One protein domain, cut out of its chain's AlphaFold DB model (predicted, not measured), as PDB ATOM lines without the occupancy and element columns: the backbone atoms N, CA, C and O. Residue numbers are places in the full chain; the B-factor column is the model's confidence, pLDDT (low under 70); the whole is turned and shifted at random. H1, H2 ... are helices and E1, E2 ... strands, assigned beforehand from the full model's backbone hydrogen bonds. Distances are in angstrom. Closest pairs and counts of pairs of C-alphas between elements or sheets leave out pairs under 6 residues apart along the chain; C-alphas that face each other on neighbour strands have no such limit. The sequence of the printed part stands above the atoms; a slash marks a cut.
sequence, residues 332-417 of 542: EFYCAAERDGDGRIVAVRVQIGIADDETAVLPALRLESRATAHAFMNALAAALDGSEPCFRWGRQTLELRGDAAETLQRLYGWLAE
ATOM      1  N   GLU A 332     -36.999 -36.891  13.185       79.88
ATOM      2  CA  GLU A 332     -37.253 -38.130  12.475       79.88
ATOM      3  C   GLU A 332     -35.926 -38.766  12.090       79.88
ATOM      4  O   GLU A 332     -34.928 -38.069  11.873       79.88
ATOM      5  N   PHE A 333     -35.900 -40.092  11.993       86.50
ATOM      6  CA  PHE A 333     -34.703 -40.784  11.554       86.50
ATOM      7  C   PHE A 333     -35.008 -41.933  10.606       86.50
ATOM      8  O   PHE A 333     -35.990 -42.652  10.749       86.50
ATOM      9  N   TYR A 334     -34.099 -42.131   9.659       85.50
ATOM     10  CA  TYR A 334     -34.085 -43.268   8.756       85.50
ATOM     11  C   TYR A 334     -32.698 -43.895   8.757       85.50
ATOM     12  O   TYR A 334     -31.689 -43.194   8.677       85.50
ATOM     13  N   CYS A 335     -32.633 -45.221   8.821       90.44
ATOM     14  CA  CYS A 335     -31.366 -45.938   8.804       90.44
ATOM     15  C   CYS A 335     -31.105 -46.570   7.431       90.44
ATOM     16  O   CYS A 335     -32.015 -47.114   6.812       90.44
ATOM     17  N   ALA A 336     -29.846 -46.576   6.996       91.75
ATOM     18  CA  ALA A 336     -29.377 -47.283   5.809       91.75
ATOM     19  C   ALA A 336     -27.990 -47.892   6.048       91.75
ATOM     20  O   ALA A 336     -27.102 -47.234   6.589       91.75
ATOM     21  N   ALA A 337     -27.774 -49.134   5.614       91.50
ATOM     22  CA  ALA A 337     -26.446 -49.745   5.636       91.50
ATOM     23  C   ALA A 337     -25.567 -49.203   4.498       91.50
ATOM     24  O   ALA A 337     -25.968 -49.190   3.334       91.50
ATOM     25  N   GLU A 338     -24.341 -48.808   4.828       91.62
ATOM     26  CA  GLU A 338     -23.291 -48.482   3.868       91.62
ATOM     27  C   GLU A 338     -22.426 -49.712   3.633       91.62
ATOM     28  O   GLU A 338     -21.949 -50.332   4.587       91.62
ATOM     29  N   ARG A 339     -22.201 -50.054   2.364       91.69
ATOM     30  CA  ARG A 339     -21.459 -51.252   1.969       91.69
ATOM     31  C   ARG A 339     -20.199 -50.899   1.193       91.69
ATOM     32  O   ARG A 339     -20.181 -49.908   0.466       91.69
ATOM     33  N   ASP A 340     -19.161 -51.710   1.353       87.88
ATOM     34  CA  ASP A 340     -17.962 -51.640   0.520       87.88
ATOM     35  C   ASP A 340     -18.164 -52.368  -0.821       87.88
ATOM     36  O   ASP A 340     -19.230 -52.920  -1.108       87.88
ATOM     37  N   GLY A 341     -17.131 -52.354  -1.668       80.94
ATOM     38  CA  GLY A 341     -17.150 -53.026  -2.971       80.94
ATOM     39  C   GLY A 341     -17.285 -54.553  -2.896       80.94
ATOM     40  O   GLY A 341     -17.668 -55.162  -3.890       80.94
ATOM     41  N   ASP A 342     -17.030 -55.156  -1.728       80.88
ATOM     42  CA  ASP A 342     -17.203 -56.589  -1.461       80.88
ATOM     43  C   ASP A 342     -18.582 -56.897  -0.837       80.88
ATOM     44  O   ASP A 342     -18.863 -58.038  -0.459       80.88
ATOM     45  N   GLY A 343     -19.456 -55.890  -0.716       82.81
ATOM     46  CA  GLY A 343     -20.811 -56.010  -0.180       82.81
ATOM     47  C   GLY A 343     -20.895 -56.070   1.348       82.81
ATOM     48  O   GLY A 343     -21.996 -56.251   1.878       82.81
ATOM     49  N   ARG A 344     -19.775 -55.903   2.061       86.94
ATOM     50  CA  ARG A 344     -19.712 -55.933   3.532       86.94
ATOM     51  C   ARG A 344     -20.133 -54.595   4.113       86.94
ATOM     52  O   ARG A 344     -19.902 -53.553   3.503       86.94
ATOM     53  N   ILE A 345     -20.739 -54.617   5.296       89.25
ATOM     54  CA  ILE A 345     -21.201 -53.394   5.956       89.25
ATOM     55  C   ILE A 345     -20.012 -52.646   6.554       89.25
ATOM     56  O   ILE A 345     -19.297 -53.170   7.405       89.25
ATOM     57  N   VAL A 346     -19.829 -51.401   6.129       90.81
ATOM     58  CA  VAL A 346     -18.767 -50.509   6.615       90.81
ATOM     59  C   VAL A 346     -19.285 -49.599   7.724       90.81
ATOM     60  O   VAL A 346     -18.544 -49.246   8.633       90.81
ATOM     61  N   ALA A 347     -20.553 -49.197   7.639       92.00
ATOM     62  CA  ALA A 347     -21.229 -48.374   8.631       92.00
ATOM     63  C   ALA A 347     -22.750 -48.469   8.462       92.00
ATOM     64  O   ALA A 347     -23.246 -48.858   7.404       92.00
ATOM     65  N   VAL A 348     -23.501 -48.040   9.474       92.50
ATOM     66  CA  VAL A 348     -24.931 -47.732   9.330       92.50
ATOM     67  C   VAL A 348     -25.109 -46.220   9.398       92.50
ATOM     68  O   VAL A 348     -24.730 -45.582  10.379       92.50
ATOM     69  N   ARG A 349     -25.674 -45.637   8.344       91.81
ATOM     70  CA  ARG A 349     -26.048 -44.229   8.278       91.81
ATOM     71  C   ARG A 349     -27.428 -44.048   8.895       91.81
ATOM     72  O   ARG A 349     -28.375 -44.687   8.457       91.81
ATOM     73  N   VAL A 350     -27.541 -43.156   9.867       90.50
ATOM     74  CA  VAL A 350     -28.796 -42.687  10.455       90.50
ATOM     75  C   VAL A 350     -29.019 -41.270   9.940       90.50
ATOM     76  O   VAL A 350     -28.394 -40.313  10.398       90.50
ATOM     77  N   GLN A 351     -29.857 -41.150   8.918       87.19
ATOM     78  CA  GLN A 351     -30.288 -39.867   8.391       87.19
ATOM     79  C   GLN A 351     -31.287 -39.256   9.364       87.19
ATOM     80  O   GLN A 351     -32.241 -39.926   9.737       87.19
ATOM     81  N   ILE A 352     -31.060 -38.006   9.761       84.31
ATOM     82  CA  ILE A 352     -31.911 -37.297  10.716       84.31
ATOM     83  C   ILE A 352     -32.587 -36.131   9.993       84.31
ATOM     84  O   ILE A 352     -31.912 -35.356   9.310       84.31
ATOM     85  N   GLY A 353     -33.907 -36.043  10.125       76.06
ATOM     86  CA  GLY A 353     -34.750 -34.964   9.614       76.06
ATOM     87  C   GLY A 353     -35.507 -34.280  10.748       76.06
ATOM     88  O   GLY A 353     -35.550 -34.784  11.870       76.06
ATOM     89  N   ILE A 354     -36.084 -33.116  10.474       70.56
ATOM     90  CA  ILE A 354     -36.962 -32.409  11.412       70.56
ATOM     91  C   ILE A 354     -38.395 -32.681  10.963       70.56
ATOM     92  O   ILE A 354     -38.703 -32.443   9.799       70.56
ATOM     93  N   ALA A 355     -39.248 -33.173  11.866       63.25
ATOM     94  CA  ALA A 355     -40.604 -33.623  11.523       63.25
ATOM     95  C   ALA A 355     -41.458 -32.550  10.814       63.25
ATOM     96  O   ALA A 355     -42.275 -32.876   9.959       63.25
ATOM     97  N   ASP A 356     -41.196 -31.274  11.115       60.09
ATOM     98  CA  ASP A 356     -41.953 -30.122  10.609       60.09
ATOM     99  C   ASP A 356     -41.192 -29.321   9.522       60.09
ATOM    100  O   ASP A 356     -41.626 -28.242   9.120       60.09
ATOM    101  N   ASP A 357     -40.023 -29.797   9.067       62.12
ATOM    102  CA  ASP A 357     -39.183 -29.112   8.071       62.12
ATOM    103  C   ASP A 357     -38.463 -30.133   7.171       62.12
ATOM    104  O   ASP A 357     -37.318 -30.525   7.422       62.12
ATOM    105  N   GLU A 358     -39.137 -30.543   6.089       55.69
ATOM    106  CA  GLU A 358     -38.604 -31.479   5.084       55.69
ATOM    107  C   GLU A 358     -37.339 -30.955   4.381       55.69
ATOM    108  O   GLU A 358     -36.567 -31.732   3.814       55.69
ATOM    109  N   THR A 359     -37.092 -29.640   4.420       56.41
ATOM    110  CA  THR A 359     -35.898 -29.028   3.826       56.41
ATOM    111  C   THR A 359     -34.684 -29.043   4.753       56.41
ATOM    112  O   THR A 359     -33.545 -28.957   4.279       56.41
ATOM    113  N   ALA A 360     -34.885 -29.207   6.063       59.16
ATOM    114  CA  ALA A 360     -33.813 -29.281   7.045       59.16
ATOM    115  C   ALA A 360     -33.234 -30.702   7.149       59.16
ATOM    116  O   ALA A 360     -33.581 -31.496   8.025       59.16
ATOM    117  N   VAL A 361     -32.271 -31.009   6.282       60.00
ATOM    118  CA  VAL A 361     -31.466 -32.233   6.388       60.00
ATOM    119  C   VAL A 361     -30.313 -31.989   7.361       60.00
ATOM    120  O   VAL A 361     -29.368 -31.257   7.056       60.00
ATOM    121  N   LEU A 362     -30.366 -32.607   8.544       70.94
ATOM    122  CA  LEU A 362     -29.234 -32.585   9.468       70.94
ATOM    123  C   LEU A 362     -28.116 -33.526   8.986       70.94
ATOM    124  O   LEU A 362     -28.388 -34.499   8.271       70.94
ATOM    125  N   PRO A 363     -26.849 -33.277   9.381       75.94
ATOM    126  CA  PRO A 363     -25.755 -34.197   9.095       75.94
ATOM    127  C   PRO A 363     -26.109 -35.602   9.582       75.94
ATOM    128  O   PRO A 363     -26.461 -35.787  10.749       75.94
ATOM    129  N   ALA A 364     -26.021 -36.585   8.686       80.00
ATOM    130  CA  ALA A 364     -26.315 -37.965   9.030       80.00
ATOM    131  C   ALA A 364     -25.351 -38.459  10.114       80.00
ATOM    132  O   ALA A 364     -24.132 -38.283  10.019       80.00
ATOM    133  N   LEU A 365     -25.897 -39.118  11.129       87.31
ATOM    134  CA  LEU A 365     -25.107 -39.819  12.125       87.31
ATOM    135  C   LEU A 365     -24.584 -41.118  11.503       87.31
ATOM    136  O   LEU A 365     -25.346 -41.901  10.943       87.31
ATOM    137  N   ARG A 366     -23.281 -41.371  11.615       90.44
ATOM    138  CA  ARG A 366     -22.647 -42.563  11.046       90.44
ATOM    139  C   ARG A 366     -22.197 -43.509  12.154       90.44
ATOM    140  O   ARG A 366     -21.316 -43.182  12.941       90.44
ATOM    141  N   LEU A 367     -22.815 -44.683  12.224       91.44
ATOM    142  CA  LEU A 367     -22.475 -45.751  13.162       91.44
ATOM    143  C   LEU A 367     -21.372 -46.609  12.530       91.44
ATOM    144  O   LEU A 367     -21.651 -47.523  11.756       91.44
ATOM    145  N   GLU A 368     -20.117 -46.273  12.823       88.19
ATOM    146  CA  GLU A 368     -18.936 -46.796  12.108       88.19
ATOM    147  C   GLU A 368     -18.546 -48.234  12.469       88.19
ATOM    148  O   GLU A 368     -17.675 -48.820  11.836       88.19
ATOM    149  N   SER A 369     -19.160 -48.818  13.498       87.38
ATOM    150  CA  SER A 369     -18.853 -50.181  13.928       87.38
ATOM    151  C   SER A 369     -20.106 -50.977  14.267       87.38
ATOM    152  O   SER A 369     -21.122 -50.424  14.711       87.38
ATOM    153  N   ARG A 370     -19.991 -52.304  14.161       87.75
ATOM    154  CA  ARG A 370     -21.038 -53.240  14.583       87.75
ATOM    155  C   ARG A 370     -21.426 -53.033  16.047       87.75
ATOM    156  O   ARG A 370     -22.603 -53.070  16.379       87.75
ATOM    157  N   ALA A 371     -20.452 -52.749  16.915       86.62
ATOM    158  CA  ALA A 371     -20.694 -52.481  18.332       86.62
ATOM    159  C   ALA A 371     -21.543 -51.217  18.548       86.62
ATOM    160  O   ALA A 371     -22.511 -51.246  19.305       86.62
ATOM    161  N   THR A 372     -21.233 -50.119  17.849       90.12
ATOM    162  CA  THR A 372     -22.027 -48.878  17.927       90.12
ATOM    163  C   THR A 372     -23.427 -49.040  17.340       90.12
ATOM    164  O   THR A 372     -24.384 -48.521  17.909       90.12
ATOM    165  N   ALA A 373     -23.570 -49.798  16.247       90.88
ATOM    166  CA  ALA A 373     -24.871 -50.108  15.662       90.88
ATOM    167  C   ALA A 373     -25.723 -50.998  16.579       90.88
ATOM    168  O   ALA A 373     -26.917 -50.757  16.732       90.88
ATOM    169  N   HIS A 374     -25.100 -51.962  17.261       90.88
ATOM    170  CA  HIS A 374     -25.760 -52.782  18.274       90.88
ATOM    171  C   HIS A 374     -26.212 -51.926  19.467       90.88
ATOM    172  O   HIS A 374     -27.356 -52.026  19.893       90.88
ATOM    173  N   ALA A 375     -25.370 -51.021  19.973       91.69
ATOM    174  CA  ALA A 375     -25.764 -50.119  21.055       91.69
ATOM    175  C   ALA A 375     -26.963 -49.226  20.675       91.69
ATOM    176  O   ALA A 375     -27.882 -49.072  21.479       91.69
ATOM    177  N   PHE A 376     -26.990 -48.698  19.444       92.94
ATOM    178  CA  PHE A 376     -28.130 -47.935  18.920       92.94
ATOM    179  C   PHE A 376     -29.396 -48.792  18.838       92.94
ATOM    180  O   PHE A 376     -30.452 -48.385  19.316       92.94
ATOM    181  N   MET A 377     -29.278 -50.005  18.293       92.88
ATOM    182  CA  MET A 377     -30.380 -50.962  18.208       92.88
ATOM    183  C   MET A 377     -30.948 -51.300  19.594       92.88
ATOM    184  O   MET A 377     -32.163 -51.320  19.753       92.88
ATOM    185  N   ASN A 378     -30.101 -51.515  20.606       91.69
ATOM    186  CA  ASN A 378     -30.558 -51.811  21.966       91.69
ATOM    187  C   ASN A 378     -31.296 -50.628  22.601       91.69
ATOM    188  O   ASN A 378     -32.293 -50.839  23.286       91.69
ATOM    189  N   ALA A 379     -30.840 -49.395  22.364       91.00
ATOM    190  CA  ALA A 379     -31.545 -48.200  22.827       91.00
ATOM    191  C   ALA A 379     -32.924 -48.061  22.156       91.00
ATOM    192  O   ALA A 379     -33.912 -47.791  22.837       91.00
ATOM    193  N   LEU A 380     -32.995 -48.312  20.843       91.81
ATOM    194  CA  LEU A 380     -34.244 -48.320  20.082       91.81
ATOM    195  C   LEU A 380     -35.211 -49.412  20.573       91.81
ATOM    196  O   LEU A 380     -36.387 -49.140  20.794       91.81
ATOM    197  N   ALA A 381     -34.711 -50.635  20.773       90.00
ATOM    198  CA  ALA A 381     -35.497 -51.762  21.270       90.00
ATOM    199  C   ALA A 381     -36.048 -51.496  22.675       90.00
ATOM    200  O   ALA A 381     -37.241 -51.654  22.900       90.00
ATOM    201  N   ALA A 382     -35.208 -51.005  23.593       88.50
ATOM    202  CA  ALA A 382     -35.634 -50.679  24.952       88.50
ATOM    203  C   ALA A 382     -36.735 -49.608  24.983       88.50
ATOM    204  O   ALA A 382     -37.645 -49.681  25.807       88.50
ATOM    205  N   ALA A 383     -36.672 -48.625  24.082       87.00
ATOM    206  CA  ALA A 383     -37.692 -47.589  23.983       87.00
ATOM    207  C   ALA A 383     -39.016 -48.123  23.415       87.00
ATOM    208  O   ALA A 383     -40.076 -47.803  23.950       87.00
ATOM    209  N   LEU A 384     -38.961 -48.991  22.400       87.44
ATOM    210  CA  LEU A 384     -40.141 -49.680  21.867       87.44
ATOM    211  C   LEU A 384     -40.792 -50.594  22.917       87.44
ATOM    212  O   LEU A 384     -42.003 -50.518  23.118       87.44
ATOM    213  N   ASP A 385     -39.999 -51.392  23.634       88.25
ATOM    214  CA  ASP A 385     -40.482 -52.274  24.706       88.25
ATOM    215  C   ASP A 385     -41.106 -51.474  25.861       88.25
ATOM    216  O   ASP A 385     -42.116 -51.875  26.444       88.25
ATOM    217  N   GLY A 386     -40.530 -50.311  26.173       82.50
ATOM    218  CA  GLY A 386     -41.042 -49.381  27.176       82.50
ATOM    219  C   GLY A 386     -42.282 -48.591  26.744       82.50
ATOM    220  O   GLY A 386     -42.825 -47.857  27.569       82.50
ATOM    221  N   SER A 387     -42.733 -48.729  25.489       79.06
ATOM    222  CA  SER A 387     -43.749 -47.858  24.873       79.06
ATOM    223  C   SER A 387     -43.408 -46.366  25.006       79.06
ATOM    224  O   SER A 387     -44.294 -45.520  25.138       79.06
ATOM    225  N   GLU A 388     -42.113 -46.046  25.009       78.81
ATOM    226  CA  GLU A 388     -41.634 -44.672  25.059       78.81
ATOM    227  C   GLU A 388     -41.835 -44.030  23.678       78.81
ATOM    228  O   GLU A 388     -41.645 -44.687  22.655       78.81
ATOM    229  N   PRO A 389     -42.213 -42.748  23.598       73.69
ATOM    230  CA  PRO A 389     -42.473 -42.099  22.315       73.69
ATOM    231  C   PRO A 389     -41.185 -41.589  21.632       73.69
ATOM    232  O   PRO A 389     -41.181 -41.259  20.445       73.69
ATOM    233  N   CYS A 390     -40.067 -41.526  22.357       79.38
ATOM    234  CA  CYS A 390     -38.730 -41.236  21.833       79.38
ATOM    235  C   CYS A 390     -37.647 -41.971  22.618       79.38
ATOM    236  O   CYS A 390     -37.877 -42.473  23.713       79.38
ATOM    237  N   PHE A 391     -36.430 -41.943  22.083       84.38
ATOM    238  CA  PHE A 391     -35.232 -42.281  22.835       84.38
ATOM    239  C   PHE A 391     -34.125 -41.268  22.576       84.38
ATOM    240  O   PHE A 391     -34.068 -40.607  21.535       84.38
ATOM    241  N   ARG A 392     -33.229 -41.130  23.552       80.75
ATOM    242  CA  ARG A 392     -32.107 -40.203  23.464       80.75
ATOM    243  C   ARG A 392     -30.872 -40.924  22.949       80.75
ATOM    244  O   ARG A 392     -30.452 -41.930  23.516       80.75
ATOM    245  N   TRP A 393     -30.260 -40.374  21.907       85.44
ATOM    246  CA  TRP A 393     -28.987 -40.847  21.380       85.44
ATOM    247  C   TRP A 393     -27.994 -39.687  21.297       85.44
ATOM    248  O   TRP A 393     -28.149 -38.743  20.519       85.44
ATOM    249  N   GLY A 394     -26.974 -39.716  22.157       79.88
ATOM    250  CA  GLY A 394     -26.058 -38.589  22.325       79.88
ATOM    251  C   GLY A 394     -26.791 -37.323  22.788       79.88
ATOM    252  O   GLY A 394     -27.342 -37.280  23.889       79.88
ATOM    253  N   ARG A 395     -26.777 -36.273  21.956       72.06
ATOM    254  CA  ARG A 395     -27.439 -34.978  22.232       72.06
ATOM    255  C   ARG A 395     -28.791 -34.823  21.525       72.06
ATOM    256  O   ARG A 395     -29.387 -33.757  21.626       72.06
ATOM    257  N   GLN A 396     -29.236 -35.840  20.792       76.06
ATOM    258  CA  GLN A 396     -30.457 -35.803  19.992       76.06
ATOM    259  C   GLN A 396     -31.543 -36.660  20.641       76.06
ATOM    260  O   GLN A 396     -31.260 -37.742  21.164       76.06
ATOM    261  N   THR A 397     -32.780 -36.178  20.576       78.31
ATOM    262  CA  THR A 397     -33.980 -36.929  20.955       78.31
ATOM    263  C   THR A 397     -34.658 -37.397  19.676       78.31
ATOM    264  O   THR A 397     -35.174 -36.580  18.917       78.31
ATOM    265  N   LEU A 398     -34.599 -38.701  19.410       84.38
ATOM    266  CA  LEU A 398     -35.115 -39.309  18.186       84.38
ATOM    267  C   LEU A 398     -36.533 -39.826  18.423       84.38
ATOM    268  O   LEU A 398     -36.794 -40.517  19.412       84.38
ATOM    269  N   GLU A 399     -37.450 -39.471  17.531       82.62
ATOM    270  CA  GLU A 399     -38.862 -39.826  17.629       82.62
ATOM    271  C   GLU A 399     -39.157 -41.217  17.060       82.62
ATOM    272  O   GLU A 399     -38.679 -41.583  15.989       82.62
ATOM    273  N   LEU A 400     -39.970 -41.990  17.783       82.75
ATOM    274  CA  LEU A 400     -40.440 -43.304  17.358       82.75
ATOM    275  C   LEU A 400     -41.742 -43.146  16.566       82.75
ATOM    276  O   LEU A 400     -42.786 -42.834  17.135       82.75
ATOM    277  N   ARG A 401     -41.683 -43.364  15.248       78.31
ATOM    278  CA  ARG A 401     -42.863 -43.373  14.366       78.31
ATOM    279  C   ARG A 401     -43.376 -44.798  14.139       78.31
ATOM    280  O   ARG A 401     -42.816 -45.772  14.638       78.31
ATOM    281  N   GLY A 402     -44.457 -44.928  13.367       75.31
ATOM    282  CA  GLY A 402     -45.074 -46.225  13.058       75.31
ATOM    283  C   GLY A 402     -44.147 -47.226  12.352       75.31
ATOM    284  O   GLY A 402     -44.376 -48.428  12.438       75.31
ATOM    285  N   ASP A 403     -43.076 -46.761  11.706       82.88
ATOM    286  CA  ASP A 403     -42.063 -47.587  11.040       82.88
ATOM    287  C   ASP A 403     -40.880 -47.970  11.954       82.88
ATOM    288  O   ASP A 403     -39.971 -48.688  11.529       82.88
ATOM    289  N   ALA A 404     -40.869 -47.538  13.220       85.50
ATOM    290  CA  ALA A 404     -39.764 -47.792  14.145       85.50
ATOM    291  C   ALA A 404     -39.493 -49.294  14.352       85.50
ATOM    292  O   ALA A 404     -38.334 -49.707  14.413       85.50
ATOM    293  N   ALA A 405     -40.544 -50.120  14.396       86.44
ATOM    294  CA  ALA A 405     -40.419 -51.575  14.507       86.44
ATOM    295  C   ALA A 405     -39.784 -52.207  13.253       86.44
ATOM    296  O   ALA A 405     -38.934 -53.091  13.365       86.44
ATOM    297  N   GLU A 406     -40.134 -51.717  12.059       88.00
ATOM    298  CA  GLU A 406     -39.509 -52.153  10.805       88.00
ATOM    299  C   GLU A 406     -38.036 -51.727  10.766       88.00
ATOM    300  O   GLU A 406     -37.153 -52.512  10.421       88.00
ATOM    301  N   THR A 407     -37.742 -50.494  11.186       89.00
ATOM    302  CA  THR A 407     -36.369 -49.990  11.294       89.00
ATOM    303  C   THR A 407     -35.533 -50.821  12.267       89.00
ATOM    304  O   THR A 407     -34.392 -51.160  11.943       89.00
ATOM    305  N   LEU A 408     -36.100 -51.230  13.406       91.50
ATOM    306  CA  LEU A 408     -35.448 -52.151  14.334       91.50
ATOM    307  C   LEU A 408     -35.165 -53.512  13.675       91.50
ATOM    308  O   LEU A 408     -34.054 -54.032  13.787       91.50
ATOM    309  N   GLN A 409     -36.127 -54.071  12.938       90.81
ATOM    310  CA  GLN A 409     -35.946 -55.337  12.221       90.81
ATOM    311  C   GLN A 409     -34.849 -55.249  11.146       90.81
ATOM    312  O   GLN A 409     -34.032 -56.165  11.021       90.81
ATOM    313  N   ARG A 410     -34.775 -54.134  10.406       91.81
ATOM    314  CA  ARG A 410     -33.692 -53.872   9.442       91.81
ATOM    315  C   ARG A 410     -32.324 -53.820  10.126       91.81
ATOM    316  O   ARG A 410     -31.380 -54.433   9.630       91.81
ATOM    317  N   LEU A 411     -32.226 -53.165  11.287       91.62
ATOM    318  CA  LEU A 411     -30.994 -53.110  12.086       91.62
ATOM    319  C   LEU A 411     -30.547 -54.500  12.559       91.62
ATOM    320  O   LEU A 411     -29.361 -54.813  12.447       91.62
ATOM    321  N   TYR A 412     -31.473 -55.353  13.014       91.56
ATOM    322  CA  TYR A 412     -31.168 -56.755  13.331       91.56
ATOM    323  C   TYR A 412     -30.596 -57.503  12.122       91.56
ATOM    324  O   TYR A 412     -29.597 -58.210  12.259       91.56
ATOM    325  N   GLY A 413     -31.193 -57.311  10.940       88.75
ATOM    326  CA  GLY A 413     -30.698 -57.876   9.685       88.75
ATOM    327  C   GLY A 413     -29.254 -57.461   9.403       88.75
ATOM    328  O   GLY A 413     -28.384 -58.315   9.270       88.75
ATOM    329  N   TRP A 414     -28.967 -56.158   9.416       93.00
ATOM    330  CA  TRP A 414     -27.619 -55.635   9.163       93.00
ATOM    331  C   TRP A 414     -26.587 -56.074  10.208       93.00
ATOM    332  O   TRP A 414     -25.420 -56.289   9.887       93.00
ATOM    333  N   LEU A 415     -26.982 -56.251  11.469       87.62
ATOM    334  CA  LEU A 415     -26.079 -56.766  12.500       87.62
ATOM    335  C   LEU A 415     -25.741 -58.252  12.325       87.62
ATOM    336  O   LEU A 415     -24.751 -58.694  12.910       87.62
ATOM    337  N   ALA A 416     -26.522 -59.014  11.557       86.00
ATOM    338  CA  ALA A 416     -26.239 -60.411  11.222       86.00
ATOM    339  C   ALA A 416     -25.341 -60.567   9.979       86.00
ATOM    340  O   ALA A 416     -24.805 -61.649   9.738       86.00
ATOM    341  N   GLU A 417     -25.167 -59.504   9.198       86.31
ATOM    342  CA  GLU A 417     -24.347 -59.509   7.990       86.31
ATOM    343  C   GLU A 417     -22.844 -59.352   8.291       86.31
ATOM    344  O   GLU A 417     -22.474 -58.927   9.384       86.31
TER     345      GLU A 417
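AT A GLANCE: This is residues 332 to 417 of the 542 residues of an uncharacterized protein of Plasticicumulans lactativorans (UniProt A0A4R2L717). A long, strongly twisted hairpin of strands, E1 and E2, is covered on one face by two helices, H1 and H2, which run side by side in opposite ways; two short strands, E3 and E4, lie beside different parts of E2. A second, small hairpin, E5 and E6, packs on H1 through E5, and E6 comes close to the beginning of E1. The printed part has 86 residues, with two named helices and six named strands in the order E1, E2, E3, E4, H1, E5, E6, H2; both sheets are antiparallel, the larger one is branched at E2, and the class is mixed, helices and strands. The whole is compact, with a radius of gyration of the C-alphas of 12.8 A, and spans 38 by 31 by 22 A.

IN THESE COORDINATES: E1, residues 332 to 339, begins at C-alpha 332 (-37.253, -38.130, 12.475) and is 23.1 A long. E2, residues 345 to 354, is 26.8 A long. E3 is residues 357 to 361 and E4 is residues 365 to 367. H1, residues 370 to 385, begins at C-alpha 370 (-21.038, -53.240, 14.583) and is 21.9 A long. E5 is residues 390 to 393 and E6 is residues 396 to 399. H2, residues 404 to 416, is 18.7 A long and ends at C-alpha 416 (-26.239, -60.411, 11.222).

HOW THE PARTS SIT: E1, E2 and E3 form a meander, each strand the antiparallel neighbour of the one before. E1 lies on one side of E2, with N 334 and O 351 2.9 A apart, within hydrogen-bond range. E3 and E4 lie on the other side: N 357 and O 354 are 3.0 A apart, and N 350 and O 365 2.7 A. H1 and H2 are on the same face of this sheet. H1, at a height of 12.6 A, lies over E2 and E4; H2, at 9.7 A, lies over E1, and the C-alphas of Cys 335 and Thr 407 are their closest, 6.9 A apart. The helices touch, closest at the C-alphas of Met 377 and Leu 408, 6.5 A, at a shallow tilt of 30 degrees, opposite ways. In the hairpin of E5 and E6, N 391 and O 398 are 3.0 A apart. The closest C-alphas of H1 and E5 are those of Ala 383 and Phe 391, 6.0 A; E5 and H2 are apart. In H1 and H2 every O i to N i+4 pair is within hydrogen-bond range.

THE WHOLE: The C-alphas farthest apart, those of Gly 341 and Ser 387, are 38.9 A from each other. The printed part has no cut, and its links between named elements are tight. The mean pLDDT of the printed part is 83.8; residues 355 to 361 are under 70.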